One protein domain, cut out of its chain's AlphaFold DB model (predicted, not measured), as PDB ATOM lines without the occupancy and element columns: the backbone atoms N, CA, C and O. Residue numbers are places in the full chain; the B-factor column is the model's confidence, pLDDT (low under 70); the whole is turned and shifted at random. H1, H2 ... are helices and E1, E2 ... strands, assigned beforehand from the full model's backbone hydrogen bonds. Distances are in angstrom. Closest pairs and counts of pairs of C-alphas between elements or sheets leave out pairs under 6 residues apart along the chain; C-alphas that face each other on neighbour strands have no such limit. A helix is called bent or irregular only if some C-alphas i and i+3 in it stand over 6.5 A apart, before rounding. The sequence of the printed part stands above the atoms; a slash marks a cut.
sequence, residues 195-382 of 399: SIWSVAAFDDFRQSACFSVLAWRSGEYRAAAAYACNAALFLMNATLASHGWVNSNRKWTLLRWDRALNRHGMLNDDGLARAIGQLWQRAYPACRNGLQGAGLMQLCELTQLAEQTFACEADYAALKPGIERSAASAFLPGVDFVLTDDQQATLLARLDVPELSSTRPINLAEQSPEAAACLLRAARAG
ATOM      1  N   SER A 195      28.101 -12.495  -2.427       95.81
ATOM      2  CA  SER A 195      27.894 -11.775  -1.167       95.81
ATOM      3  C   SER A 195      28.656 -10.446  -1.133       95.81
ATOM      4  O   SER A 195      28.109  -9.426  -0.720       95.81
ATOM      5  N   ILE A 196      29.899 -10.421  -1.622       96.62
ATOM      6  CA  ILE A 196      30.723  -9.204  -1.631       96.62
ATOM      7  C   ILE A 196      30.404  -8.314  -2.842       96.62
ATOM      8  O   ILE A 196      30.239  -7.102  -2.694       96.62
ATOM      9  N   TRP A 197      30.291  -8.887  -4.045       96.75
ATOM     10  CA  TRP A 197      30.086  -8.107  -5.276       96.75
ATOM     11  C   TRP A 197      28.724  -7.419  -5.325       96.75
ATOM     12  O   TRP A 197      28.624  -6.306  -5.847       96.75
ATOM     13  N   SER A 198      27.684  -8.060  -4.787       96.75
ATOM     14  CA  SER A 198      26.351  -7.459  -4.702       96.75
ATOM     15  C   SER A 198      26.364  -6.204  -3.830       96.75
ATOM     16  O   SER A 198      25.897  -5.155  -4.268       96.75
ATOM     17  N   VAL A 199      27.005  -6.270  -2.660       96.38
ATOM     18  CA  VAL A 199      27.174  -5.135  -1.744       96.38
ATOM     19  C   VAL A 199      28.025  -4.026  -2.374       96.38
ATOM     20  O   VAL A 199      27.654  -2.855  -2.311       96.38
ATOM     21  N   ALA A 200      29.133  -4.371  -3.035       96.19
ATOM     22  CA  ALA A 200      29.995  -3.390  -3.698       96.19
ATOM     23  C   ALA A 200      29.278  -2.618  -4.816       96.19
ATOM     24  O   ALA A 200      29.412  -1.394  -4.901       96.19
ATOM     25  N   ALA A 201      28.501  -3.324  -5.645       97.12
ATOM     26  CA  ALA A 201      27.697  -2.719  -6.703       97.12
ATOM     27  C   ALA A 201      26.501  -1.931  -6.144       97.12
ATOM     28  O   ALA A 201      26.131  -0.903  -6.711       97.12
ATOM     29  N   PHE A 202      25.913  -2.373  -5.028       97.62
ATOM     30  CA  PHE A 202      24.853  -1.636  -4.345       97.62
ATOM     31  C   PHE A 202      25.357  -0.287  -3.816       97.62
ATOM     32  O   PHE A 202      24.693   0.734  -3.979       97.62
ATOM     33  N   ASP A 203      26.553  -0.257  -3.234       96.94
ATOM     34  CA  ASP A 203      27.174   0.977  -2.754       96.94
ATOM     35  C   ASP A 203      27.442   1.982  -3.894       96.94
ATOM     36  O   ASP A 203      27.134   3.169  -3.767       96.94
ATOM     37  N   ASP A 204      27.878   1.504  -5.067       96.75
ATOM     38  CA  ASP A 204      28.020   2.353  -6.262       96.75
ATOM     39  C   ASP A 204      26.662   2.890  -6.765       96.75
ATOM     40  O   ASP A 204      26.550   4.045  -7.208       96.75
ATOM     41  N   PHE A 205      25.606   2.066  -6.692       97.94
ATOM     42  CA  PHE A 205      24.230   2.503  -6.945       97.94
ATOM     43  C   PHE A 205      23.852   3.632  -5.991       97.94
ATOM     44  O   PHE A 205      23.364   4.677  -6.435       97.94
ATOM     45  N   ARG A 206      24.111   3.445  -4.698       96.50
ATOM     46  CA  ARG A 206      23.699   4.368  -3.650       96.50
ATOM     47  C   ARG A 206      24.368   5.729  -3.783       96.50
ATOM     48  O   ARG A 206      23.692   6.756  -3.685       96.50
ATOM     49  N   GLN A 207      25.662   5.743  -4.092       95.88
ATOM     50  CA  GLN A 207      26.408   6.967  -4.370       95.88
ATOM     51  C   GLN A 207      25.888   7.667  -5.638       95.88
ATOM     52  O   GLN A 207      25.646   8.877  -5.633       95.88
ATOM     53  N   SER A 208      25.629   6.907  -6.708       97.94
ATOM     54  CA  SER A 208      25.070   7.448  -7.955       97.94
ATOM     55  C   SER A 208      23.665   8.034  -7.764       97.94
ATOM     56  O   SER A 208      23.334   9.054  -8.372       97.94
ATOM     57  N   ALA A 209      22.844   7.434  -6.897       98.25
ATOM     58  CA  ALA A 209      21.523   7.948  -6.560       98.25
ATOM     59  C   ALA A 209      21.612   9.313  -5.855       98.25
ATOM     60  O   ALA A 209      20.926  10.252  -6.266       98.25
ATOM     61  N   CYS A 210      22.514   9.465  -4.876       97.25
ATOM     62  CA  CYS A 210      22.794  10.760  -4.244       97.25
ATOM     63  C   CYS A 210      23.234  11.811  -5.266       97.25
ATOM     64  O   CYS A 210      22.705  12.922  -5.277       97.25
ATOM     65  N   PHE A 211      24.168  11.463  -6.158       98.00
ATOM     66  CA  PHE A 211      24.664  12.392  -7.179       98.00
ATOM     67  C   PHE A 211      23.562  12.841  -8.132       98.00
ATOM     68  O   PHE A 211      23.497  14.018  -8.478       98.00
ATOM     69  N   SER A 212      22.671  11.929  -8.523       98.56
ATOM     70  CA  SER A 212      21.513  12.260  -9.350       98.56
ATOM     71  C   SER A 212      20.607  13.287  -8.674       98.56
ATOM     72  O   SER A 212      20.239  14.286  -9.294       98.56
ATOM     73  N   VAL A 213      20.299  13.090  -7.390       98.25
ATOM     74  CA  VAL A 213      19.442  14.010  -6.633       98.25
ATOM     75  C   VAL A 213      20.085  15.377  -6.483       98.25
ATOM     76  O   VAL A 213      19.449  16.383  -6.792       98.25
ATOM     77  N   LEU A 214      21.348  15.423  -6.060       97.56
ATOM     78  CA  LEU A 214      22.062  16.682  -5.874       97.56
ATOM     79  C   LEU A 214      22.213  17.440  -7.199       97.56
ATOM     80  O   LEU A 214      21.988  18.647  -7.232       97.56
ATOM     81  N   ALA A 215      22.499  16.736  -8.300       98.38
ATOM     82  CA  ALA A 215      22.531  17.316  -9.643       98.38
ATOM     83  C   ALA A 215      21.166  17.844 -10.084       98.38
ATOM     84  O   ALA A 215      21.079  18.902 -10.700       98.38
ATOM     85  N   TRP A 216      20.079  17.139  -9.767       98.44
ATOM     86  CA  TRP A 216      18.745  17.623 -10.099       98.44
ATOM     87  C   TRP A 216      18.412  18.889  -9.306       98.44
ATOM     88  O   TRP A 216      17.951  19.875  -9.878       98.44
ATOM     89  N   ARG A 217      18.707  18.892  -8.000       97.06
ATOM     90  CA  ARG A 217      18.475  20.035  -7.106       97.06
ATOM     91  C   ARG A 217      19.327  21.252  -7.445       97.06
ATOM     92  O   ARG A 217      18.847  22.366  -7.279       97.06
ATOM     93  N   SER A 218      20.534  21.059  -7.972       96.62
ATOM     94  CA  SER A 218      21.394  22.148  -8.451       96.62
ATOM     95  C   SER A 218      21.019  22.680  -9.844       96.62
ATOM     96  O   SER A 218      21.671  23.596 -10.341       96.62
ATOM     97  N   GLY A 219      19.992  22.119 -10.496       97.75
ATOM     98  CA  GLY A 219      19.569  22.501 -11.847       97.75
ATOM     99  C   GLY A 219      20.346  21.818 -12.984       97.75
ATOM    100  O   GLY A 219      20.092  22.089 -14.158       97.75
ATOM    101  N   GLU A 220      21.259  20.891 -12.683       98.19
ATOM    102  CA  GLU A 220      22.009  20.099 -13.666       98.19
ATOM    103  C   GLU A 220      21.205  18.874 -14.161       98.19
ATOM    104  O   GLU A 220      21.641  17.725 -14.074       98.19
ATOM    105  N   TYR A 221      20.016  19.092 -14.733       98.31
ATOM    106  CA  TYR A 221      19.061  18.012 -15.038       98.31
ATOM    107  C   TYR A 221      19.592  16.917 -15.979       98.31
ATOM    108  O   TYR A 221      19.205  15.752 -15.864       98.31
ATOM    109  N   ARG A 222      20.472  17.258 -16.932       98.19
ATOM    110  CA  ARG A 222      21.111  16.263 -17.818       98.19
ATOM    111  C   ARG A 222      22.136  15.410 -17.073       98.19
ATOM    112  O   ARG A 222      22.200  14.207 -17.309       98.19
ATOM    113  N   ALA A 223      22.901  16.011 -16.162       98.12
ATOM    114  CA  ALA A 223      23.826  15.272 -15.309       98.12
ATOM    115  C   ALA A 223      23.055  14.357 -14.350       98.12
ATOM    116  O   ALA A 223      23.421  13.196 -14.196       98.12
ATOM    117  N   ALA A 224      21.934  14.835 -13.798       98.62
ATOM    118  CA  ALA A 224      21.030  14.017 -12.994       98.62
ATOM    119  C   ALA A 224      20.555  12.768 -13.752       98.62
ATOM    120  O   ALA A 224      20.645  11.658 -13.238       98.62
ATOM    121  N   ALA A 225      20.138  12.918 -15.016       98.62
ATOM    122  CA  ALA A 225      19.763  11.776 -15.852       98.62
ATOM    123  C   ALA A 225      20.920  10.777 -16.043       98.62
ATOM    124  O   ALA A 225      20.719   9.573 -15.898       98.62
ATOM    125  N   ALA A 226      22.138  11.265 -16.302       98.38
ATOM    126  CA  ALA A 226      23.313  10.406 -16.451       98.38
ATOM    127  C   ALA A 226      23.648   9.642 -15.155       98.38
ATOM    128  O   ALA A 226      23.924   8.441 -15.198       98.38
ATOM    129  N   TYR A 227      23.568  10.301 -13.995       98.62
ATOM    130  CA  TYR A 227      23.746   9.641 -12.700       98.62
ATOM    131  C   TYR A 227      22.626   8.640 -12.394       98.62
ATOM    132  O   TYR A 227      22.917   7.557 -11.896       98.62
ATOM    133  N   ALA A 228      21.374   8.931 -12.758       98.62
ATOM    134  CA  ALA A 228      20.269   7.981 -12.635       98.62
ATOM    135  C   ALA A 228      20.461   6.739 -13.527       98.62
ATOM    136  O   ALA A 228      20.180   5.623 -13.091       98.62
ATOM    137  N   CYS A 229      20.998   6.895 -14.744       98.19
ATOM    138  CA  CYS A 229      21.399   5.761 -15.583       98.19
ATOM    139  C   CYS A 229      22.498   4.922 -14.927       98.19
ATOM    140  O   CYS A 229      22.409   3.696 -14.931       98.19
ATOM    141  N   ASN A 230      23.516   5.566 -14.349       98.00
ATOM    142  CA  ASN A 230      24.559   4.860 -13.609       98.00
ATOM    143  C   ASN A 230      23.978   4.104 -12.416       98.00
ATOM    144  O   ASN A 230      24.270   2.921 -12.272       98.00
ATOM    145  N   ALA A 231      23.113   4.749 -11.628       98.44
ATOM    146  CA  ALA A 231      22.417   4.130 -10.509       98.44
ATOM    147  C   ALA A 231      21.652   2.875 -10.964       98.44
ATOM    148  O   ALA A 231      21.870   1.797 -10.420       98.44
ATOM    149  N   ALA A 232      20.845   2.976 -12.026       98.31
ATOM    150  CA  ALA A 232      20.130   1.827 -12.578       98.31
ATOM    151  C   ALA A 232      21.085   0.690 -12.991       98.31
ATOM    152  O   ALA A 232      20.866  -0.451 -12.604       98.31
ATOM    153  N   LEU A 233      22.174   0.985 -13.713       97.94
ATOM    154  CA  LEU A 233      23.153  -0.030 -14.127       97.94
ATOM    155  C   LEU A 233      23.858  -0.696 -12.938       97.94
ATOM    156  O   LEU A 233      24.091  -1.904 -12.956       97.94
ATOM    157  N   PHE A 234      24.214   0.070 -11.911       98.12
ATOM    158  CA  PHE A 234      24.827  -0.478 -10.706       98.12
ATOM    159  C   PHE A 234      23.857  -1.376  -9.943       98.12
ATOM    160  O   PHE A 234      24.234  -2.480  -9.562       98.12
ATOM    161  N   LEU A 235      22.595  -0.966  -9.817       98.25
ATOM    162  CA  LEU A 235      21.579  -1.758  -9.133       98.25
ATOM    163  C   LEU A 235      21.192  -3.017  -9.923       98.25
ATOM    164  O   LEU A 235      21.003  -4.074  -9.324       98.25
ATOM    165  N   MET A 236      21.172  -2.955 -11.261       98.06
ATOM    166  CA  MET A 236      21.081  -4.149 -12.114       98.06
ATOM    167  C   MET A 236      22.223  -5.119 -11.807       98.06
ATOM    168  O   MET A 236      21.995  -6.313 -11.644       98.06
ATOM    169  N   ASN A 237      23.459  -4.621 -11.710       97.31
ATOM    170  CA  ASN A 237      24.612  -5.472 -11.429       97.31
ATOM    171  C   ASN A 237      24.586  -6.043 -10.004       97.31
ATOM    172  O   ASN A 237      24.911  -7.211  -9.827       97.31
ATOM    173  N   ALA A 238      24.164  -5.251  -9.015       97.31
ATOM    174  CA  ALA A 238      23.990  -5.696  -7.634       97.31
ATOM    175  C   ALA A 238      22.956  -6.824  -7.538       97.31
ATOM    176  O   ALA A 238      23.224  -7.843  -6.911       97.31
ATOM    177  N   THR A 239      21.825  -6.668  -8.233       96.38
ATOM    178  CA  THR A 239      20.745  -7.665  -8.299       96.38
ATOM    179  C   THR A 239      21.199  -8.928  -9.040       96.38
ATOM    180  O   THR A 239      20.994 -10.042  -8.581       96.38
ATOM    181  N   LEU A 240      21.898  -8.803 -10.172       95.69
ATOM    182  CA  LEU A 240      22.454  -9.978 -10.855       95.69
ATOM    183  C   LEU A 240      23.453 -10.731  -9.959       95.69
ATOM    184  O   LEU A 240      23.411 -11.960  -9.889       95.69
ATOM    185  N   ALA A 241      24.321  -9.995  -9.258       95.81
ATOM    186  CA  ALA A 241      25.312 -10.563  -8.352       95.81
ATOM    187  C   ALA A 241      24.665 -11.233  -7.134       95.81
ATOM    188  O   ALA A 241      25.097 -12.326  -6.772       95.81
ATOM    189  N   SER A 242      23.615 -10.648  -6.543       94.06
ATOM    190  CA  SER A 242      22.892 -11.240  -5.405       94.06
ATOM    191  C   SER A 242      22.192 -12.550  -5.764       94.06
ATOM    192  O   SER A 242      21.915 -13.350  -4.885       94.06
ATOM    193  N   HIS A 243      21.965 -12.805  -7.051       92.50
ATOM    194  CA  HIS A 243      21.423 -14.060  -7.567       92.50
ATOM    195  C   HIS A 243      22.500 -15.011  -8.129       92.50
ATOM    196  O   HIS A 243      22.172 -15.966  -8.830       92.50
ATOM    197  N   GLY A 244      23.788 -14.774  -7.859       92.81
ATOM    198  CA  GLY A 244      24.880 -15.666  -8.276       92.81
ATOM    199  C   GLY A 244      25.588 -15.251  -9.568       92.81
ATOM    200  O   GLY A 244      26.734 -15.633  -9.803       92.81
ATOM    201  N   TRP A 245      24.954 -14.446 -10.426       94.75
ATOM    202  CA  TRP A 245      25.576 -14.035 -11.681       94.75
ATOM    203  C   TRP A 245      26.468 -12.824 -11.424       94.75
ATOM    204  O   TRP A 245      26.046 -11.673 -11.521       94.75
ATOM    205  N   VAL A 246      27.733 -13.081 -11.123       94.56
ATOM    206  CA  VAL A 246      28.757 -12.043 -10.991       94.56
ATOM    207  C   VAL A 246      29.470 -11.856 -12.332       94.56
ATOM    208  O   VAL A 246      29.675 -12.814 -13.069       94.56
ATOM    209  N   ASN A 247      29.779 -10.607 -12.688       92.75
ATOM    210  CA  ASN A 247      30.739 -10.287 -13.744       92.75
ATOM    211  C   ASN A 247      31.336  -8.900 -13.474       92.75
ATOM    212  O   ASN A 247      30.594  -7.944 -13.232       92.75
ATOM    213  N   SER A 248      32.662  -8.783 -13.529       84.88
ATOM    214  CA  SER A 248      33.368  -7.523 -13.265       84.88
ATOM    215  C   SER A 248      33.191  -6.468 -14.370       84.88
ATOM    216  O   SER A 248      33.374  -5.273 -14.130       84.88
ATOM    217  N   ASN A 249      32.809  -6.868 -15.586       87.81
ATOM    218  CA  ASN A 249      32.745  -5.982 -16.742       87.81
ATOM    219  C   ASN A 249      31.347  -5.368 -16.944       87.81
ATOM    220  O   ASN A 249      30.432  -5.970 -17.516       87.81
ATOM    221  N   ARG A 250      31.219  -4.090 -16.569       84.62
ATOM    222  CA  ARG A 250      29.977  -3.305 -16.686       84.62
ATOM    223  C   ARG A 250      29.470  -3.114 -18.116       84.62
ATOM    224  O   ARG A 250      28.287  -2.836 -18.302       84.62
ATOM    225  N   LYS A 251      30.322  -3.278 -19.137       88.88
ATOM    226  CA  LYS A 251      29.926  -3.171 -20.554       88.88
ATOM    227  C   LYS A 251      28.735  -4.072 -20.879       88.88
ATOM    228  O   LYS A 251      27.897  -3.721 -21.704       88.88
ATOM    229  N   TRP A 252      28.658  -5.227 -20.223       91.25
ATOM    230  CA  TRP A 252      27.677  -6.259 -20.529       91.25
ATOM    231  C   TRP A 252      26.458  -6.254 -19.613       91.25
ATOM    232  O   TRP A 252      25.591  -7.108 -19.780       91.25
ATOM    233  N   THR A 253      26.351  -5.313 -18.669       95.12
ATOM    234  CA  THR A 253      25.267  -5.300 -17.677       95.12
ATOM    235  C   THR A 253      23.883  -5.328 -18.324       95.12
ATOM    236  O   THR A 253      23.074  -6.160 -17.937       95.12
ATOM    237  N   LEU A 254      23.619  -4.507 -19.350       95.50
ATOM    238  CA  LEU A 254      22.310  -4.493 -20.023       95.50
ATOM    239  C   LEU A 254      21.996  -5.808 -20.749       95.50
ATOM    240  O   LEU A 254      20.870  -6.285 -20.681       95.50
ATOM    241  N   LEU A 255      22.987  -6.412 -21.413       94.50
ATOM    242  CA  LEU A 255      22.811  -7.701 -22.090       94.50
ATOM    243  C   LEU A 255      22.536  -8.823 -21.083       94.50
ATOM    244  O   LEU A 255      21.676  -9.671 -21.305       94.50
ATOM    245  N   ARG A 256      23.272  -8.835 -19.969       94.69
ATOM    246  CA  ARG A 256      23.075  -9.805 -18.885       94.69
ATOM    247  C   ARG A 256      21.711  -9.622 -18.228       94.69
ATOM    248  O   ARG A 256      21.024 -10.609 -17.997       94.69
ATOM    249  N   TRP A 257      21.309  -8.376 -17.994       95.56
ATOM    250  CA  TRP A 257      20.003  -8.018 -17.449       95.56
ATOM    251  C   TRP A 257      18.856  -8.514 -18.332       95.56
ATOM    252  O   TRP A 257      17.967  -9.212 -17.853       95.56
ATOM    253  N   ASP A 258      18.919  -8.223 -19.634       94.62
ATOM    254  CA  ASP A 258      17.942  -8.698 -20.617       94.62
ATOM    255  C   ASP A 258      17.824 -10.227 -20.611       94.62
ATOM    256  O   ASP A 258      16.728 -10.770 -20.515       94.62
ATOM    257  N   ARG A 259      18.951 -10.944 -20.618       93.88
ATOM    258  CA  ARG A 259      18.945 -12.412 -20.581       93.88
ATOM    259  C   ARG A 259      18.424 -12.974 -19.265       93.88
ATOM    260  O   ARG A 259      17.729 -13.988 -19.283       93.88
ATOM    261  N   ALA A 260      18.751 -12.347 -18.140       93.25
ATOM    262  CA  ALA A 260      18.253 -12.761 -16.834       93.25
ATOM    263  C   ALA A 260      16.719 -12.691 -16.776       93.25
ATOM    264  O   ALA A 260      16.095 -13.632 -16.289       93.25
ATOM    265  N   LEU A 261      16.125 -11.634 -17.342       91.31
ATOM    266  CA  LEU A 261      14.674 -11.463 -17.445       91.31
ATOM    267  C   LEU A 261      14.044 -12.393 -18.491       91.31
ATOM    268  O   LEU A 261      13.112 -13.129 -18.194       91.31
ATOM    269  N   ASN A 262      14.560 -12.373 -19.718       90.38
ATOM    270  CA  ASN A 262      13.839 -12.893 -20.883       90.38
ATOM    271  C   ASN A 262      14.245 -14.312 -21.294       90.38
ATOM    272  O   ASN A 262      13.523 -14.956 -22.052       90.38
ATOM    273  N   ARG A 263      15.402 -14.810 -20.838       89.62
ATOM    274  CA  ARG A 263      15.936 -16.121 -21.251       89.62
ATOM    275  C   ARG A 263      16.094 -17.102 -20.101       89.62
ATOM    276  O   ARG A 263      15.821 -18.283 -20.279       89.62
ATOM    277  N   HIS A 264      16.564 -16.628 -18.953       88.69
ATOM    278  CA  HIS A 264      16.882 -17.489 -17.813       88.69
ATOM    279  C   HIS A 264      15.801 -17.481 -16.731       88.69
ATOM    280  O   HIS A 264      15.864 -18.300 -15.822       88.69
ATOM    281  N   GLY A 265      14.822 -16.570 -16.811       84.31
ATOM    282  CA  GLY A 265      13.753 -16.443 -15.814       84.31
ATOM    283  C   GLY A 265      14.258 -16.160 -14.395       84.31
ATOM    284  O   GLY A 265      13.548 -16.399 -13.424       84.31
ATOM    285  N   MET A 266      15.494 -15.673 -14.275       87.94
ATOM    286  CA  MET A 266      16.233 -15.508 -13.022       87.94
ATOM    287  C   MET A 266      15.624 -14.426 -12.127       87.94
ATOM    288  O   MET A 266      15.758 -14.494 -10.911       87.94
ATOM    289  N   LEU A 267      14.962 -13.443 -12.742       87.75
ATOM    290  CA  LEU A 267      14.359 -12.278 -12.090       87.75
ATOM    291  C   LEU A 267      12.836 -12.220 -12.325       87.75
ATOM    292  O   LEU A 267      12.235 -11.145 -12.319       87.75
ATOM    293  N   ASN A 268      12.207 -13.368 -12.605       77.62
ATOM    294  CA  ASN A 268      10.759 -13.437 -12.802       77.62
ATOM    295  C   ASN A 268      10.028 -13.045 -11.511       77.62
ATOM    296  O   ASN A 268      10.409 -13.463 -10.423       77.62
ATOM    297  N   ASP A 269       8.976 -12.234 -11.650       71.56
ATOM    298  CA  ASP A 269       8.172 -11.690 -10.542       71.56
ATOM    299  C   ASP A 269       8.936 -10.837  -9.514       71.56
ATOM    300  O   ASP A 269       8.396 -10.482  -8.465       71.56
ATOM    301  N   ASP A 270      10.155 -10.411  -9.846       81.81
ATOM    302  CA  ASP A 270      10.944  -9.526  -9.005       81.81
ATOM    303  C   ASP A 270      10.434  -8.070  -9.114       81.81
ATOM    304  O   ASP A 270      10.553  -7.384 -10.140       81.81
ATOM    305  N   GLY A 271       9.826  -7.590  -8.023       88.62
ATOM    306  CA  GLY A 271       9.330  -6.219  -7.903       88.62
ATOM    307  C   GLY A 271      10.437  -5.165  -8.007       88.62
ATOM    308  O   GLY A 271      10.210  -4.103  -8.597       88.62
ATOM    309  N   LEU A 272      11.639  -5.473  -7.511       94.31
ATOM    310  CA  LEU A 272      12.815  -4.623  -7.637       94.31
ATOM    311  C   LEU A 272      13.275  -4.571  -9.099       94.31
ATOM    312  O   LEU A 272      13.473  -3.477  -9.632       94.31
ATOM    313  N   ALA A 273      13.353  -5.711  -9.794       94.62
ATOM    314  CA  ALA A 273      13.736  -5.750 -11.209       94.62
ATOM    315  C   ALA A 273      12.804  -4.904 -12.092       94.62
ATOM    316  O   ALA A 273      13.260  -4.148 -12.961       94.62
ATOM    317  N   ARG A 274      11.492  -4.955 -11.827       94.50
ATOM    318  CA  ARG A 274      10.508  -4.102 -12.507       94.50
ATOM    319  C   ARG A 274      10.769  -2.617 -12.243       94.50
ATOM    320  O   ARG A 274      10.776  -1.828 -13.189       94.50
ATOM    321  N   ALA A 275      10.998  -2.233 -10.989       96.69
ATOM    322  CA  ALA A 275      11.248  -0.842 -10.612       96.69
ATOM    323  C   ALA A 275      12.550  -0.295 -11.236       96.69
ATOM    324  O   ALA A 275      12.562   0.820 -11.764       96.69
ATOM    325  N   ILE A 276      13.613  -1.107 -11.280       97.62
ATOM    326  CA  ILE A 276      14.872  -0.788 -11.973       97.62
ATOM    327  C   ILE A 276      14.625  -0.535 -13.466       97.62
ATOM    328  O   ILE A 276      15.083   0.472 -14.017       97.62
ATOM    329  N   GLY A 277      13.881  -1.428 -14.129       95.94
ATOM    330  CA  GLY A 277      13.552  -1.300 -15.550       95.94
ATOM    331  C   GLY A 277      12.775  -0.019 -15.863       95.94
ATOM    332  O   GLY A 277      13.086   0.675 -16.833       95.94
ATOM    333  N   GLN A 278      11.817   0.344 -15.009       95.94
ATOM    334  CA  GLN A 278      11.054   1.581 -15.166       95.94
ATOM    335  C   GLN A 278      11.931   2.832 -14.993       95.94
ATOM    336  O   GLN A 278      11.793   3.772 -15.779       95.94
ATOM    337  N   LEU A 279      12.854   2.848 -14.021       97.31
ATOM    338  CA  LEU A 279      13.816   3.948 -13.886       97.31
ATOM    339  C   LEU A 279      14.675   4.073 -15.150       97.31
ATOM    340  O   LEU A 279      14.816   5.174 -15.683       97.31
ATOM    341  N   TRP A 280      15.217   2.964 -15.662       97.12
ATOM    342  CA  TRP A 280      16.052   2.961 -16.869       97.12
ATOM    343  C   TRP A 280      15.323   3.550 -18.085       97.12
ATOM    344  O   TRP A 280      15.862   4.426 -18.769       97.12
ATOM    345  N   GLN A 281      14.076   3.127 -18.313       95.69
ATOM    346  CA  GLN A 281      13.233   3.612 -19.411       95.69
ATOM    347  C   GLN A 281      12.978   5.125 -19.352       95.69
ATOM    348  O   GLN A 281      12.786   5.748 -20.395       95.69
ATOM    349  N   ARG A 282      13.008   5.734 -18.160       94.81
ATOM    350  CA  ARG A 282      12.868   7.188 -17.993       94.81
ATOM    351  C   ARG A 282      14.202   7.926 -18.041       94.81
ATOM    352  O   ARG A 282      14.305   8.954 -18.707       94.81
ATOM    353  N   ALA A 283      15.211   7.420 -17.338       96.25
ATOM    354  CA  ALA A 283      16.499   8.085 -17.176       96.25
ATOM    355  C   ALA A 283      17.284   8.147 -18.494       96.25
ATOM    356  O   ALA A 283      17.806   9.203 -18.846       96.25
ATOM    357  N   TYR A 284      17.314   7.055 -19.266       96.69
ATOM    358  CA  TYR A 284      18.138   6.991 -20.475       96.69
ATOM    359  C   TYR A 284      17.713   7.994 -21.563       96.69
ATOM    360  O   TYR A 284      18.566   8.753 -22.037       96.69
ATOM    361  N   PRO A 285      16.421   8.114 -21.928       97.06
ATOM    362  CA  PRO A 285      15.978   9.188 -22.820       97.06
ATOM    363  C   PRO A 285      16.216  10.588 -22.233       97.06
ATOM    364  O   PRO A 285      16.550  11.524 -22.967       97.06
ATOM    365  N   ALA A 286      16.091  10.733 -20.909       97.19
ATOM    366  CA  ALA A 286      16.285  11.998 -20.210       97.19
ATOM    367  C   ALA A 286      17.736  12.508 -20.248       97.19
ATOM    368  O   ALA A 286      17.951  13.702 -20.058       97.19
ATOM    369  N   CYS A 287      18.729  11.685 -20.604       97.00
ATOM    370  CA  CYS A 287      20.094  12.165 -20.856       97.00
ATOM    371  C   CYS A 287      20.150  13.261 -21.936       97.00
ATOM    372  O   CYS A 287      21.042  14.108 -21.917       97.00
ATOM    373  N   ARG A 288      19.183  13.292 -22.867       96.31
ATOM    374  CA  ARG A 288      19.104  14.316 -23.924       96.31
ATOM    375  C   ARG A 288      18.498  15.632 -23.435       96.31
ATOM    376  O   ARG A 288      19.002  16.709 -23.756       96.31
ATOM    377  N   ASN A 289      17.431  15.556 -22.642       94.81
ATOM    378  CA  ASN A 289      16.565  16.708 -22.348       94.81
ATOM    379  C   ASN A 289      16.506  17.088 -20.860       94.81
ATOM    380  O   ASN A 289      15.890  18.087 -20.514       94.81
ATOM    381  N   GLY A 290      17.180  16.333 -19.995       97.75
ATOM    382  CA  GLY A 290      17.163  16.503 -18.548       97.75
ATOM    383  C   GLY A 290      16.131  15.617 -17.849       97.75
ATOM    384  O   GLY A 290      15.023  15.396 -18.347       97.75
ATOM    385  N   LEU A 291      16.509  15.109 -16.674       98.00
ATOM    386  CA  LEU A 291      15.641  14.333 -15.793       98.00
ATOM    387  C   LEU A 291      14.526  15.220 -15.226       98.00
ATOM    388  O   LEU A 291      14.777  16.308 -14.716       98.00
ATOM    389  N   GLN A 292      13.292  14.734 -15.299       96.88
ATOM    390  CA  GLN A 292      12.119  15.419 -14.752       96.88
ATOM    391  C   GLN A 292      11.882  15.016 -13.292       96.88
ATOM    392  O   GLN A 292      12.293  13.931 -12.880       96.88
ATOM    393  N   GLY A 293      11.149  15.840 -12.534       94.94
ATOM    394  CA  GLY A 293      10.868  15.589 -11.112       94.94
ATOM    395  C   GLY A 293      10.244  14.215 -10.831       94.94
ATOM    396  O   GLY A 293      10.636  13.546  -9.885       94.94
ATOM    397  N   ALA A 294       9.361  13.720 -11.705       94.56
ATOM    398  CA  ALA A 294       8.801  12.370 -11.575       94.56
ATOM    399  C   ALA A 294       9.864  11.257 -11.689       94.56
ATOM    400  O   ALA A 294       9.774  10.244 -11.004       94.56
ATOM    401  N   GLY A 295      10.880  11.442 -12.541       96.19
ATOM    402  CA  GLY A 295      12.004  10.506 -12.645       96.19
ATOM    403  C   GLY A 295      12.916  10.558 -11.418       96.19
ATOM    404  O   GLY A 295      13.431   9.526 -11.000       96.19
ATOM    405  N   LEU A 296      13.070  11.740 -10.811       97.06
ATOM    406  CA  LEU A 296      13.774  11.889  -9.539       97.06
ATOM    407  C   LEU A 296      13.032  11.178  -8.397       97.06
ATOM    408  O   LEU A 296      13.645  10.408  -7.665       97.06
ATOM    409  N   MET A 297      11.721  11.396  -8.261       96.62
ATOM    410  CA  MET A 297      10.923  10.753  -7.209       96.62
ATOM    411  C   MET A 297      10.951   9.231  -7.325       96.62
ATOM    412  O   MET A 297      11.162   8.548  -6.328       96.62
ATOM    413  N   GLN A 298      10.867   8.706  -8.548       96.88
ATOM    414  CA  GLN A 298      11.011   7.275  -8.790       96.88
ATOM    415  C   GLN A 298      12.382   6.735  -8.352       96.88
ATOM    416  O   GLN A 298      12.462   5.632  -7.820       96.88
ATOM    417  N   LEU A 299      13.469   7.486  -8.557       98.25
ATOM    418  CA  LEU A 299      14.794   7.099  -8.061       98.25
ATOM    419  C   LEU A 299      14.836   7.070  -6.523       98.25
ATOM    420  O   LEU A 299      15.439   6.162  -5.949       98.25
ATOM    421  N   CYS A 300      14.197   8.033  -5.854       97.38
ATOM    422  CA  CYS A 300      14.102   8.057  -4.395       97.38
ATOM    423  C   CYS A 300      13.327   6.844  -3.855       97.38
ATOM    424  O   CYS A 300      13.816   6.162  -2.956       97.38
ATOM    425  N   GLU A 301      12.169   6.536  -4.444       96.62
ATOM    426  CA  GLU A 301      11.350   5.364  -4.101       96.62
ATOM    427  C   GLU A 301      12.099   4.052  -4.365       96.62
ATOM    428  O   GLU A 301      12.132   3.167  -3.510       96.62
ATOM    429  N   LEU A 302      12.768   3.949  -5.520       97.88
ATOM    430  CA  LEU A 302      13.607   2.800  -5.850       97.88
ATOM    431  C   LEU A 302      14.736   2.629  -4.836       97.88
ATOM    432  O   LEU A 302      15.048   1.502  -4.478       97.88
ATOM    433  N   THR A 303      15.339   3.721  -4.360       97.62
ATOM    434  CA  THR A 303      16.398   3.625  -3.348       97.62
ATOM    435  C   THR A 303      15.869   3.051  -2.047       97.62
ATOM    436  O   THR A 303      16.503   2.162  -1.496       97.62
ATOM    437  N   GLN A 304      14.695   3.483  -1.589       95.12
ATOM    438  CA  GLN A 304      14.084   2.918  -0.390       95.12
ATOM    439  C   GLN A 304      13.780   1.421  -0.552       95.12
ATOM    440  O   GLN A 304      14.118   0.630   0.327       95.12
ATOM    441  N   LEU A 305      13.183   1.025  -1.682       96.25
ATOM    442  CA  LEU A 305      12.913  -0.383  -1.986       96.25
ATOM    443  C   LEU A 305      14.207  -1.210  -2.053       96.25
ATOM    444  O   LEU A 305      14.263  -2.336  -1.560       96.25
ATOM    445  N   ALA A 306      15.250  -0.656  -2.668       96.88
ATOM    446  CA  ALA A 306      16.534  -1.316  -2.818       96.88
ATOM    447  C   ALA A 306      17.244  -1.470  -1.465       96.88
ATOM    448  O   ALA A 306      17.716  -2.562  -1.168       96.88
ATOM    449  N   GLU A 307      17.273  -0.437  -0.613       95.12
ATOM    450  CA  GLU A 307      17.870  -0.544   0.726       95.12
ATOM    451  C   GLU A 307      17.194  -1.653   1.550       95.12
ATOM    452  O   GLU A 307      17.905  -2.460   2.144       95.12
ATOM    453  N   GLN A 308      15.858  -1.760   1.481       93.50
ATOM    454  CA  GLN A 308      15.073  -2.835   2.108       93.50
ATOM    455  C   GLN A 308      15.394  -4.219   1.551       93.50
ATOM    456  O   GLN A 308      15.569  -5.175   2.301       93.50
ATOM    457  N   THR A 309      15.492  -4.335   0.227       93.81
ATOM    458  CA  THR A 309      15.769  -5.621  -0.431       93.81
ATOM    459  C   THR A 309      17.166  -6.141  -0.082       93.81
ATOM    460  O   THR A 309      17.359  -7.345   0.062       93.81
ATOM    461  N   PHE A 310      18.136  -5.237   0.082       93.25
ATOM    462  CA  PHE A 310      19.516  -5.563   0.449       93.25
ATOM    463  C   PHE A 310      19.775  -5.518   1.969       93.25
ATOM    464  O   PHE A 310      20.912  -5.740   2.381       93.25
ATOM    465  N   ALA A 311      18.747  -5.249   2.786       92.31
ATOM    466  CA  ALA A 311      18.806  -5.179   4.249       92.31
ATOM    467  C   ALA A 311      19.943  -4.286   4.789       92.31
ATOM    468  O   ALA A 311      20.694  -4.677   5.682       92.31
ATOM    469  N   CYS A 312      20.097  -3.089   4.217       91.19
ATOM    470  CA  CYS A 312      21.207  -2.174   4.517       91.19
ATOM    471  C   CYS A 312      20.755  -0.786   5.006       91.19
ATOM    472  O   CYS A 312      21.575   0.120   5.159       91.19
ATOM    473  N   GLU A 313      19.464  -0.596   5.290       90.62
ATOM    474  CA  GLU A 313      18.898   0.690   5.717       90.62
ATOM    475  C   GLU A 313      19.595   1.244   6.962       90.62
ATOM    476  O   GLU A 313      19.815   2.451   7.058       90.62
ATOM    477  N   ALA A 314      19.915   0.367   7.920       88.62
ATOM    478  CA  ALA A 314      20.563   0.741   9.172       88.62
ATOM    479  C   ALA A 314      22.004   1.220   8.944       88.62
ATOM    480  O   ALA A 314      22.399   2.243   9.506       88.62
ATOM    481  N   ASP A 315      22.751   0.533   8.074       88.81
ATOM    482  CA  ASP A 315      24.132   0.888   7.743       88.81
ATOM    483  C   ASP A 315      24.191   2.281   7.096       88.81
ATOM    484  O   ASP A 315      24.949   3.149   7.530       88.81
ATOM    485  N   TYR A 316      23.334   2.545   6.101       90.31
ATOM    486  CA  TYR A 316      23.307   3.845   5.420       90.31
ATOM    487  C   TYR A 316      22.682   4.969   6.255       90.31
ATOM    488  O   TYR A 316      23.007   6.138   6.034       90.31
ATOM    489  N   ALA A 317      21.812   4.653   7.219       87.12
ATOM    490  CA  ALA A 317      21.282   5.636   8.165       87.12
ATOM    491  C   ALA A 317      22.341   6.127   9.166       87.12
ATOM    492  O   ALA A 317      22.206   7.229   9.694       87.12
ATOM    493  N   ALA A 318      23.389   5.336   9.418       86.25
ATOM    494  CA  ALA A 318      24.488   5.716  10.302       86.25
ATOM    495  C   ALA A 318      25.501   6.673   9.645       86.25
ATOM    496  O   ALA A 318      26.254   7.333  10.362       86.25
ATOM    497  N   LEU A 319      25.508   6.781   8.309       86.00
ATOM    498  CA  LEU A 319      26.377   7.711   7.585       86.00
ATOM    499  C   LEU A 319      26.053   9.163   7.947       86.00
ATOM    500  O   LEU A 319      24.937   9.638   7.728       86.00
ATOM    501  N   LYS A 320      27.076   9.887   8.400       81.88
ATOM    502  CA  LYS A 320      27.032  11.334   8.650       81.88
ATOM    503  C   LYS A 320      28.102  12.038   7.818       81.88
ATOM    504  O   LYS A 320      29.147  12.406   8.350       81.88
ATOM    505  N   PRO A 321      27.909  12.151   6.496       80.25
ATOM    506  CA  PRO A 321      28.936  12.707   5.640       80.25
ATOM    507  C   PRO A 321      29.023  14.223   5.824       80.25
ATOM    508  O   PRO A 321      28.031  14.945   5.687       80.25
ATOM    509  N   GLY A 322      30.230  14.691   6.124       79.50
ATOM    510  CA  GLY A 322      30.604  16.101   6.140       79.50
ATOM    511  C   GLY A 322      31.517  16.429   4.962       79.50
ATOM    512  O   GLY A 322      32.160  15.541   4.404       79.50
ATOM    513  N   ILE A 323      31.569  17.704   4.573       81.44
ATOM    514  CA  ILE A 323      32.571  18.168   3.609       81.44
ATOM    515  C   ILE A 323      33.902  18.296   4.346       81.44
ATOM    516  O   ILE A 323      34.061  19.164   5.206       81.44
ATOM    517  N   GLU A 324      34.865  17.467   3.977       78.75
ATOM    518  CA  GLU A 324      36.234  17.555   4.451       78.75
ATOM    519  C   GLU A 324      36.901  18.809   3.866       78.75
ATOM    520  O   GLU A 324      36.996  18.999   2.653       78.75
ATOM    521  N   ARG A 325      37.333  19.714   4.752       72.88
ATOM    522  CA  ARG A 325      38.005  20.982   4.402       72.88
ATOM    523  C   ARG A 325      39.406  21.089   5.014       72.88
ATOM    524  O   ARG A 325      39.902  22.194   5.215       72.88
ATOM    525  N   SER A 326      40.040  19.959   5.323       68.19
ATOM    526  CA  SER A 326      41.316  19.877   6.056       68.19
ATOM    527  C   SER A 326      42.458  20.699   5.431       68.19
ATOM    528  O   SER A 326      43.314  21.186   6.164       68.19
ATOM    529  N   ALA A 327      42.434  20.925   4.110       66.81
ATOM    530  CA  ALA A 327      43.408  21.733   3.367       66.81
ATOM    531  C   ALA A 327      42.790  22.946   2.629       66.81
ATOM    532  O   ALA A 327      43.291  23.370   1.584       66.81
ATOM    533  N   ALA A 328      41.682  23.507   3.127       76.62
ATOM    534  CA  ALA A 328      41.029  24.652   2.493       76.62
ATOM    535  C   ALA A 328      41.806  25.965   2.706       76.62
ATOM    536  O   ALA A 328      42.111  26.356   3.831       76.62
ATOM    537  N   SER A 329      42.080  26.684   1.618       79.94
ATOM    538  CA  SER A 329      42.674  28.026   1.618       79.94
ATOM    539  C   SER A 329      41.709  29.045   1.019       79.94
ATOM    540  O   SER A 329      41.007  28.758   0.051       79.94
ATOM    541  N   ALA A 330      41.688  30.263   1.562       83.62
ATOM    542  CA  ALA A 330      40.913  31.357   0.976       83.62
ATOM    543  C   ALA A 330      41.385  31.641  -0.459       83.62
ATOM    544  O   ALA A 330      42.580  31.843  -0.668       83.62
ATOM    545  N   PHE A 331      40.465  31.695  -1.427       85.44
ATOM    546  CA  PHE A 331      40.801  32.009  -2.821       85.44
ATOM    547  C   PHE A 331      40.172  33.321  -3.286       85.44
ATOM    548  O   PHE A 331      40.872  34.260  -3.653       85.44
ATOM    549  N   LEU A 332      38.843  33.410  -3.211       86.62
ATOM    550  CA  LEU A 332      38.067  34.621  -3.489       86.62
ATOM    551  C   LEU A 332      37.055  34.843  -2.356       86.62
ATOM    552  O   LEU A 332      36.781  33.912  -1.594       86.62
ATOM    553  N   PRO A 333      36.467  36.047  -2.220       85.12
ATOM    554  CA  PRO A 333      35.383  36.264  -1.269       85.12
ATOM    555  C   PRO A 333      34.279  35.209  -1.434       85.12
ATOM    556  O   PRO A 333      33.682  35.083  -2.501       85.12
ATOM    557  N   GLY A 334      34.040  34.425  -0.380       81.56
ATOM    558  CA  GLY A 334      33.038  33.358  -0.385       81.56
ATOM    559  C   GLY A 334      33.444  32.063  -1.104       81.56
ATOM    560  O   GLY A 334      32.590  31.198  -1.275       81.56
ATOM    561  N   VAL A 335      34.707  31.892  -1.515       84.81
ATOM    562  CA  VAL A 335      35.204  30.684  -2.198       84.81
ATOM    563  C   VAL A 335      36.532  30.226  -1.597       84.81
ATOM    564  O   VAL A 335      37.500  30.986  -1.524       84.81
ATOM    565  N   ASP A 336      36.577  28.955  -1.223       85.69
ATOM    566  CA  ASP A 336      37.781  28.240  -0.827       85.69
ATOM    567  C   ASP A 336      38.367  27.465  -2.003       85.69
ATOM    568  O   ASP A 336      37.652  26.850  -2.795       85.69
ATOM    569  N   PHE A 337      39.690  27.469  -2.074       84.88
ATOM    570  CA  PHE A 337      40.479  26.521  -2.837       84.88
ATOM    571  C   PHE A 337      40.802  25.334  -1.933       84.88
ATOM    572  O   PHE A 337      41.347  25.519  -0.846       84.88
ATOM    573  N   VAL A 338      40.456  24.126  -2.367       83.38
ATOM    574  CA  VAL A 338      40.712  22.892  -1.619       83.38
ATOM    575  C   VAL A 338      41.560  21.962  -2.473       83.38
ATOM    576  O   VAL A 338      41.230  21.714  -3.634       83.38
ATOM    577  N   LEU A 339      42.649  21.467  -1.888       80.00
ATOM    578  CA  LEU A 339      43.450  20.385  -2.451       80.00
ATOM    579  C   LEU A 339      42.934  19.054  -1.916       80.00
ATOM    580  O   LEU A 339      42.761  18.900  -0.709       80.00
ATOM    581  N   THR A 340      42.683  18.119  -2.822       77.06
ATOM    582  CA  THR A 340      42.330  16.738  -2.486       77.06
ATOM    583  C   THR A 340      43.592  15.916  -2.218       77.06
ATOM    584  O   THR A 340      44.698  16.322  -2.591       77.06
ATOM    585  N   ASP A 341      43.431  14.728  -1.634       72.38
ATOM    586  CA  ASP A 341      44.539  13.789  -1.390       72.38
ATOM    587  C   ASP A 341      45.293  13.413  -2.680       72.38
ATOM    588  O   ASP A 341      46.514  13.252  -2.674       72.38
ATOM    589  N   ASP A 342      44.583  13.389  -3.813       74.19
ATOM    590  CA  ASP A 342      45.131  13.141  -5.154       74.19
ATOM    591  C   ASP A 342      45.796  14.382  -5.786       74.19
ATOM    592  O   ASP A 342      46.048  14.419  -6.994       74.19
ATOM    593  N   GLN A 343      46.054  15.428  -4.993       78.06
ATOM    594  CA  GLN A 343      46.641  16.700  -5.429       78.06
ATOM    595  C   GLN A 343      45.813  17.422  -6.508       78.06
ATOM    596  O   GLN A 343      46.341  18.227  -7.278       78.06
ATOM    597  N   GLN A 344      44.505  17.154  -6.577       79.50
ATOM    598  CA  GLN A 344      43.597  17.886  -7.454       79.50
ATOM    599  C   GLN A 344      43.068  19.122  -6.734       79.50
ATOM    600  O   GLN A 344      42.734  19.089  -5.551       79.50
ATOM    601  N   ALA A 345      42.971  20.224  -7.469       80.94
ATOM    602  CA  ALA A 345      42.433  21.473  -6.961       80.94
ATOM    603  C   ALA A 345      40.944  21.602  -7.291       80.94
ATOM    604  O   ALA A 345      40.539  21.446  -8.444       80.94
ATOM    605  N   THR A 346      40.134  21.969  -6.300       85.12
ATOM    606  CA  THR A 346      38.723  22.314  -6.500       85.12
ATOM    607  C   THR A 346      38.372  23.638  -5.831       85.12
ATOM    608  O   THR A 346      38.971  24.031  -4.830       85.12
ATOM    609  N   LEU A 347      37.384  24.338  -6.392       86.44
ATOM    610  CA  LEU A 347      36.833  25.563  -5.820       86.44
ATOM    611  C   LEU A 347      35.482  25.257  -5.175       86.44
ATOM    612  O   LEU A 347      34.533  24.840  -5.846       86.44
ATOM    613  N   LEU A 348      35.381  25.506  -3.873       85.69
ATOM    614  CA  LEU A 348      34.169  25.303  -3.092       85.69
ATOM    615  C   LEU A 348      33.666  26.617  -2.519       85.69
ATOM    616  O   LEU A 348      34.421  27.405  -1.966       85.69
ATOM    617  N   ALA A 349      32.359  26.842  -2.595       82.50
ATOM    618  CA  ALA A 349      31.760  27.976  -1.907       82.50
ATOM    619  C   ALA A 349      31.924  27.827  -0.379       82.50
ATOM    620  O   ALA A 349      31.747  26.735   0.179       82.50
ATOM    621  N   ARG A 350      32.222  28.931   0.310       77.06
ATOM    622  CA  ARG A 350      32.042  29.076   1.763       77.06
ATOM    623  C   ARG A 350      30.559  29.220   2.056       77.06
ATOM    624  O   ARG A 350      30.044  30.313   2.262       77.06
ATOM    625  N   LEU A 351      29.880  28.091   1.991       74.38
ATOM    626  CA  LEU A 351      28.546  27.925   2.525       74.38
ATOM    627  C   LEU A 351      28.694  27.100   3.795       74.38
ATOM    628  O   LEU A 351      29.343  26.049   3.760       74.38
ATOM    629  N   ASP A 352      28.078  27.566   4.878       67.81
ATOM    630  CA  ASP A 352      27.795  26.730   6.041       67.81
ATOM    631  C   ASP A 352      26.722  25.727   5.618       67.81
ATOM    632  O   ASP A 352      25.523  25.929   5.804       67.81
ATOM    633  N   VAL A 353      27.161  24.673   4.933       66.38
ATOM    634  CA  VAL A 353      26.308  23.531   4.636       66.38
ATOM    635  C   VAL A 353      26.243  22.727   5.930       66.38
ATOM    636  O   VAL A 353      27.285  22.223   6.357       66.38
ATOM    637  N   PRO A 354      25.073  22.636   6.586       64.69
ATOM    638  CA  PRO A 354      24.953  21.855   7.805       64.69
ATOM    639  C   PRO A 354      25.350  20.406   7.525       64.69
ATOM    640  O   PRO A 354      25.137  19.901   6.417       64.69
ATOM    641  N   GLU A 355      25.917  19.737   8.531       69.69
ATOM    642  CA  GLU A 355      26.146  18.296   8.454       69.69
ATOM    643  C   GLU A 355      24.859  17.601   8.011       69.69
ATOM    644  O   GLU A 355      23.765  17.869   8.523       69.69
ATOM    645  N   LEU A 356      24.989  16.712   7.027       73.50
ATOM    646  CA  LEU A 356      23.847  15.973   6.529       73.50
ATOM    647  C   LEU A 356      23.387  15.006   7.617       73.50
ATOM    648  O   LEU A 356      24.050  14.015   7.913       73.50
ATOM    649  N   SER A 357      22.207  15.272   8.178       68.88
ATOM    650  CA  SER A 357      21.551  14.387   9.147       68.88
ATOM    651  C   SER A 357      21.108  13.055   8.533       68.88
ATOM    652  O   SER A 357      20.727  12.136   9.254       68.88
ATOM    653  N   SER A 358      21.124  12.955   7.200       83.56
ATOM    654  CA  SER A 358      20.779  11.759   6.445       83.56
ATOM    655  C   SER A 358      21.352  11.818   5.037       83.56
ATOM    656  O   SER A 358      21.348  12.860   4.381       83.56
ATOM    657  N   THR A 359      21.769  10.659   4.539       87.12
ATOM    658  CA  THR A 359      22.230  10.473   3.158       87.12
ATOM    659  C   THR A 359      21.136   9.964   2.231       87.12
ATOM    660  O   THR A 359      21.411   9.691   1.062       87.12
ATOM    661  N   ARG A 360      19.905   9.769   2.725       91.44
ATOM    662  CA  ARG A 360      18.805   9.229   1.915       91.44
ATOM    663  C   ARG A 360      18.502  10.160   0.741       91.44
ATOM    664  O   ARG A 360      18.319  11.355   0.976       91.44
ATOM    665  N   PRO A 361      18.365   9.644  -0.497       94.31
ATOM    666  CA  PRO A 361      18.074  10.467  -1.669       94.31
ATOM    667  C   PRO A 361      16.860  11.373  -1.491       94.31
ATOM    668  O   PRO A 361      16.898  12.525  -1.903       94.31
ATOM    669  N   ILE A 362      15.815  10.895  -0.810       94.00
ATOM    670  CA  ILE A 362      14.626  11.710  -0.550       94.00
ATOM    671  C   ILE A 362      14.927  12.925   0.341       94.00
ATOM    672  O   ILE A 362      14.470  14.019   0.035       94.00
ATOM    673  N   ASN A 363      15.788  12.784   1.352       91.94
ATOM    674  CA  ASN A 363      16.187  13.888   2.230       91.94
ATOM    675  C   ASN A 363      17.157  14.846   1.514       91.94
ATOM    676  O   ASN A 363      17.126  16.059   1.717       91.94
ATOM    677  N   LEU A 364      18.013  14.322   0.629       92.62
ATOM    678  CA  LEU A 364      18.869  15.155  -0.223       92.62
ATOM    679  C   LEU A 364      18.051  15.979  -1.230       92.62
ATOM    680  O   LEU A 364      18.477  17.064  -1.626       92.62
ATOM    681  N   ALA A 365      16.865  15.505  -1.623       92.44
ATOM    682  CA  ALA A 365      15.968  16.234  -2.516       92.44
ATOM    683  C   ALA A 365      15.328  17.467  -1.848       92.44
ATOM    684  O   ALA A 365      14.820  18.343  -2.547       92.44
ATOM    685  N   GLU A 366      15.380  17.571  -0.519       91.31
ATOM    686  CA  GLU A 366      14.860  18.713   0.243       91.31
ATOM    687  C   GLU A 366      15.878  19.860   0.361       91.31
ATOM    688  O   GLU A 366      15.513  20.979   0.719       91.31
ATOM    689  N   GLN A 367      17.147  19.618   0.009       90.62
ATOM    690  CA  GLN A 367      18.208  20.625   0.093       90.62
ATOM    691  C   GLN A 367      17.934  21.821  -0.828       90.62
ATOM    692  O   GLN A 367      17.357  21.681  -1.920       90.62
ATOM    693  N   SER A 368      18.390  23.009  -0.416       91.69
ATOM    694  CA  SER A 368      18.362  24.187  -1.290       91.69
ATOM    695  C   SER A 368      19.241  23.949  -2.530       91.69
ATOM    696  O   SER A 368      20.191  23.158  -2.465       91.69
ATOM    697  N   PRO A 369      18.965  24.618  -3.663       93.50
ATOM    698  CA  PRO A 369      19.790  24.496  -4.864       93.50
ATOM    699  C   PRO A 369      21.280  24.788  -4.626       93.50
ATOM    700  O   PRO A 369      22.145  24.098  -5.166       93.50
ATOM    701  N   GLU A 370      21.591  25.772  -3.785       91.12
ATOM    702  CA  GLU A 370      22.954  26.201  -3.454       91.12
ATOM    703  C   GLU A 370      23.679  25.158  -2.601       91.12
ATOM    704  O   GLU A 370      24.820  24.797  -2.904       91.12
ATOM    705  N   ALA A 371      23.007  24.635  -1.568       90.56
ATOM    706  CA  ALA A 371      23.540  23.565  -0.731       90.56
ATOM    707  C   ALA A 371      23.785  22.297  -1.562       90.56
ATOM    708  O   ALA A 371      24.866  21.710  -1.495       90.56
ATOM    709  N   ALA A 372      22.829  21.924  -2.419       92.94
ATOM    710  CA  ALA A 372      22.963  20.782  -3.315       92.94
ATOM    711  C   ALA A 372      24.123  20.952  -4.308       92.94
ATOM    712  O   ALA A 372      24.898  20.018  -4.514       92.94
ATOM    713  N   ALA A 373      24.295  22.148  -4.882       92.75
ATOM    714  CA  ALA A 373      25.420  22.449  -5.764       92.75
ATOM    715  C   ALA A 373      26.771  22.364  -5.033       92.75
ATOM    716  O   ALA A 373      27.739  21.846  -5.592       92.75
ATOM    717  N   CYS A 374      26.845  22.850  -3.790       90.56
ATOM    718  CA  CYS A 374      28.047  22.757  -2.961       90.56
ATOM    719  C   CYS A 374      28.400  21.294  -2.653       90.56
ATOM    720  O   CYS A 374      29.518  20.866  -2.942       90.56
ATOM    721  N   LEU A 375      27.427  20.514  -2.171       91.50
ATOM    722  CA  LEU A 375      27.580  19.087  -1.876       91.50
ATOM    723  C   LEU A 375      27.970  18.285  -3.116       91.50
ATOM    724  O   LEU A 375      28.876  17.463  -3.050       91.50
ATOM    725  N   LEU A 376      27.338  18.541  -4.265       93.50
ATOM    726  CA  LEU A 376      27.663  17.854  -5.513       93.50
ATOM    727  C   LEU A 376      29.103  18.121  -5.956       93.50
ATOM    728  O   LEU A 376      29.792  17.198  -6.383       93.50
ATOM    729  N   ARG A 377      29.566  19.375  -5.872       91.44
ATOM    730  CA  ARG A 377      30.954  19.729  -6.211       91.44
ATOM    731  C   ARG A 377      31.942  19.093  -5.244       91.44
ATOM    732  O   ARG A 377      32.930  18.531  -5.702       91.44
ATOM    733  N   ALA A 378      31.654  19.142  -3.944       89.25
ATOM    734  CA  ALA A 378      32.469  18.480  -2.933       89.25
ATOM    735  C   ALA A 378      32.552  16.971  -3.202       89.25
ATOM    736  O   ALA A 378      33.642  16.411  -3.198       89.25
ATOM    737  N   ALA A 379      31.430  16.330  -3.538       90.81
ATOM    738  CA  ALA A 379      31.393  14.890  -3.756       90.81
ATOM    739  C   ALA A 379      32.109  14.471  -5.047       90.81
ATOM    740  O   ALA A 379      32.837  13.485  -5.066       90.81
ATOM    741  N   ARG A 380      31.973  15.261  -6.122       90.38
ATOM    742  CA  ARG A 380      32.750  15.090  -7.363       90.38
ATOM    743  C   ARG A 380      34.255  15.255  -7.142       90.38
ATOM    744  O   ARG A 380      35.029  14.667  -7.885       90.38
ATOM    745  N   ALA A 381      34.648  16.050  -6.150       86.69
ATOM    746  CA  ALA A 381      36.035  16.244  -5.748       86.69
ATOM    747  C   ALA A 381      36.509  15.242  -4.678       86.69
ATOM    748  O   ALA A 381      37.637  15.356  -4.218       86.69
ATOM    749  N   GLY A 382      35.674  14.286  -4.253       85.75
ATOM    750  CA  GLY A 382      36.035  13.315  -3.214       85.75
ATOM    751  C   GLY A 382      36.106  13.884  -1.793       85.75
ATOM    752  O   GLY A 382      36.556  13.194  -0.893       85.75
TER     753      GLY A 382
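What this domain is: This is residues 195 to 382 of the 399 residues of an uncharacterized protein of Pseudomonas savastanoi pv. phaseolicola (UniProt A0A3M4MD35). A small antiparallel sheet, E1 E2 E3, sits at one end of an up-and-down bundle of four helices, H1, H2, H4 and H5, and H8 bridges bundle and sheet. H3 packs on H2 towards the far end of the long axis, and the short H7 packs on H1 and H5. The printed part has 188 residues, mostly helix by class, with eight named helices and three strands in the order H1 H2 H3 H4 H5 H6 E1 E2 E3 H7 H8. It is compact, with a radius of gyration of the C-alphas of 17.5 A, yet elongated, spanning 59 by 34 by 29 A.

Where its parts are: Look first at the strands: E1, residues 328 to 332, is 12.0 A long from first to last C-alpha, E2, 335 to 339, 13.2 A, and E3, 345 to 349, 13.5 A. Find C-alpha 195 at (27.894, -11.775, -1.167), where H1, residues 195 to 217, begins; H1 is 33.7 A long from first to last C-alpha and ends at C-alpha 217 at (18.475, 20.035, -7.106). H2, residues 221 to 242, covers 31.0 A; H3, 250 to 262, 19.2 A; H4, 271 to 289, 28.0 A; H5, 293 to 309, 24.2 A. H6 is residues 313 to 317 and H7 361 to 364. H8, residues 369 to 380, runs 16.2 A and ends at (32.750, 15.090, -7.363). H3 is irregular, with C-alphas 251 and 254 7.7 A apart.

How they stand to each other: The strands form a meander, each the antiparallel neighbour of the one before, with E1 and E3 at the edges. Look for N 329 and O 337, 2.8 A apart, between E1 and E2, and N 336 and O 348, 2.8 A, between E2 and E3. H8 only grazes this sheet; C-alphas Ala 349 and Cys 374 are its closest to E3, 6.5 A. H8 touches H1, closest at Leu 214 and Ala 372, 4.9 A. H1, the hub, touches H2 at a shallow tilt of 15 degrees, opposite ways, closest at Ser 212 and Ala 224, 4.1 A. H2 touches H4, closest at Ala 225 and Cys 287, 5.0 A, and H4 touches H5, closest at Arg 282 and Gly 295, 6.4 A. H5 touches H1, closest at Val 213 and Leu 296, 6.7 A, while H1 and H4 are apart. H3 touches H2 at a steep tilt of 64 degrees, closest at Asn 237 and Thr 253, 6.3 A. H7 touches H5, closest at Cys 300 and Ile 362, 5.3 A; H6 is close to H5 but not clearly touching. In H2, H5, H6 and H8 every O i to N i+4 pair is within hydrogen-bond range; H1 has 18 of 19, H3 7 of 9 and H4 12 of 15, and H7 is too short for one.

The domain as a whole: The C-alphas of Arg 263 and Pro 333 are the two farthest apart, 59.3 A. The printed part has no cut, and the link from E3 to H7 is long. Mean pLDDT of the printed part is 90.8; residues 326 to 327, 352 to 355 and 357 are under 70.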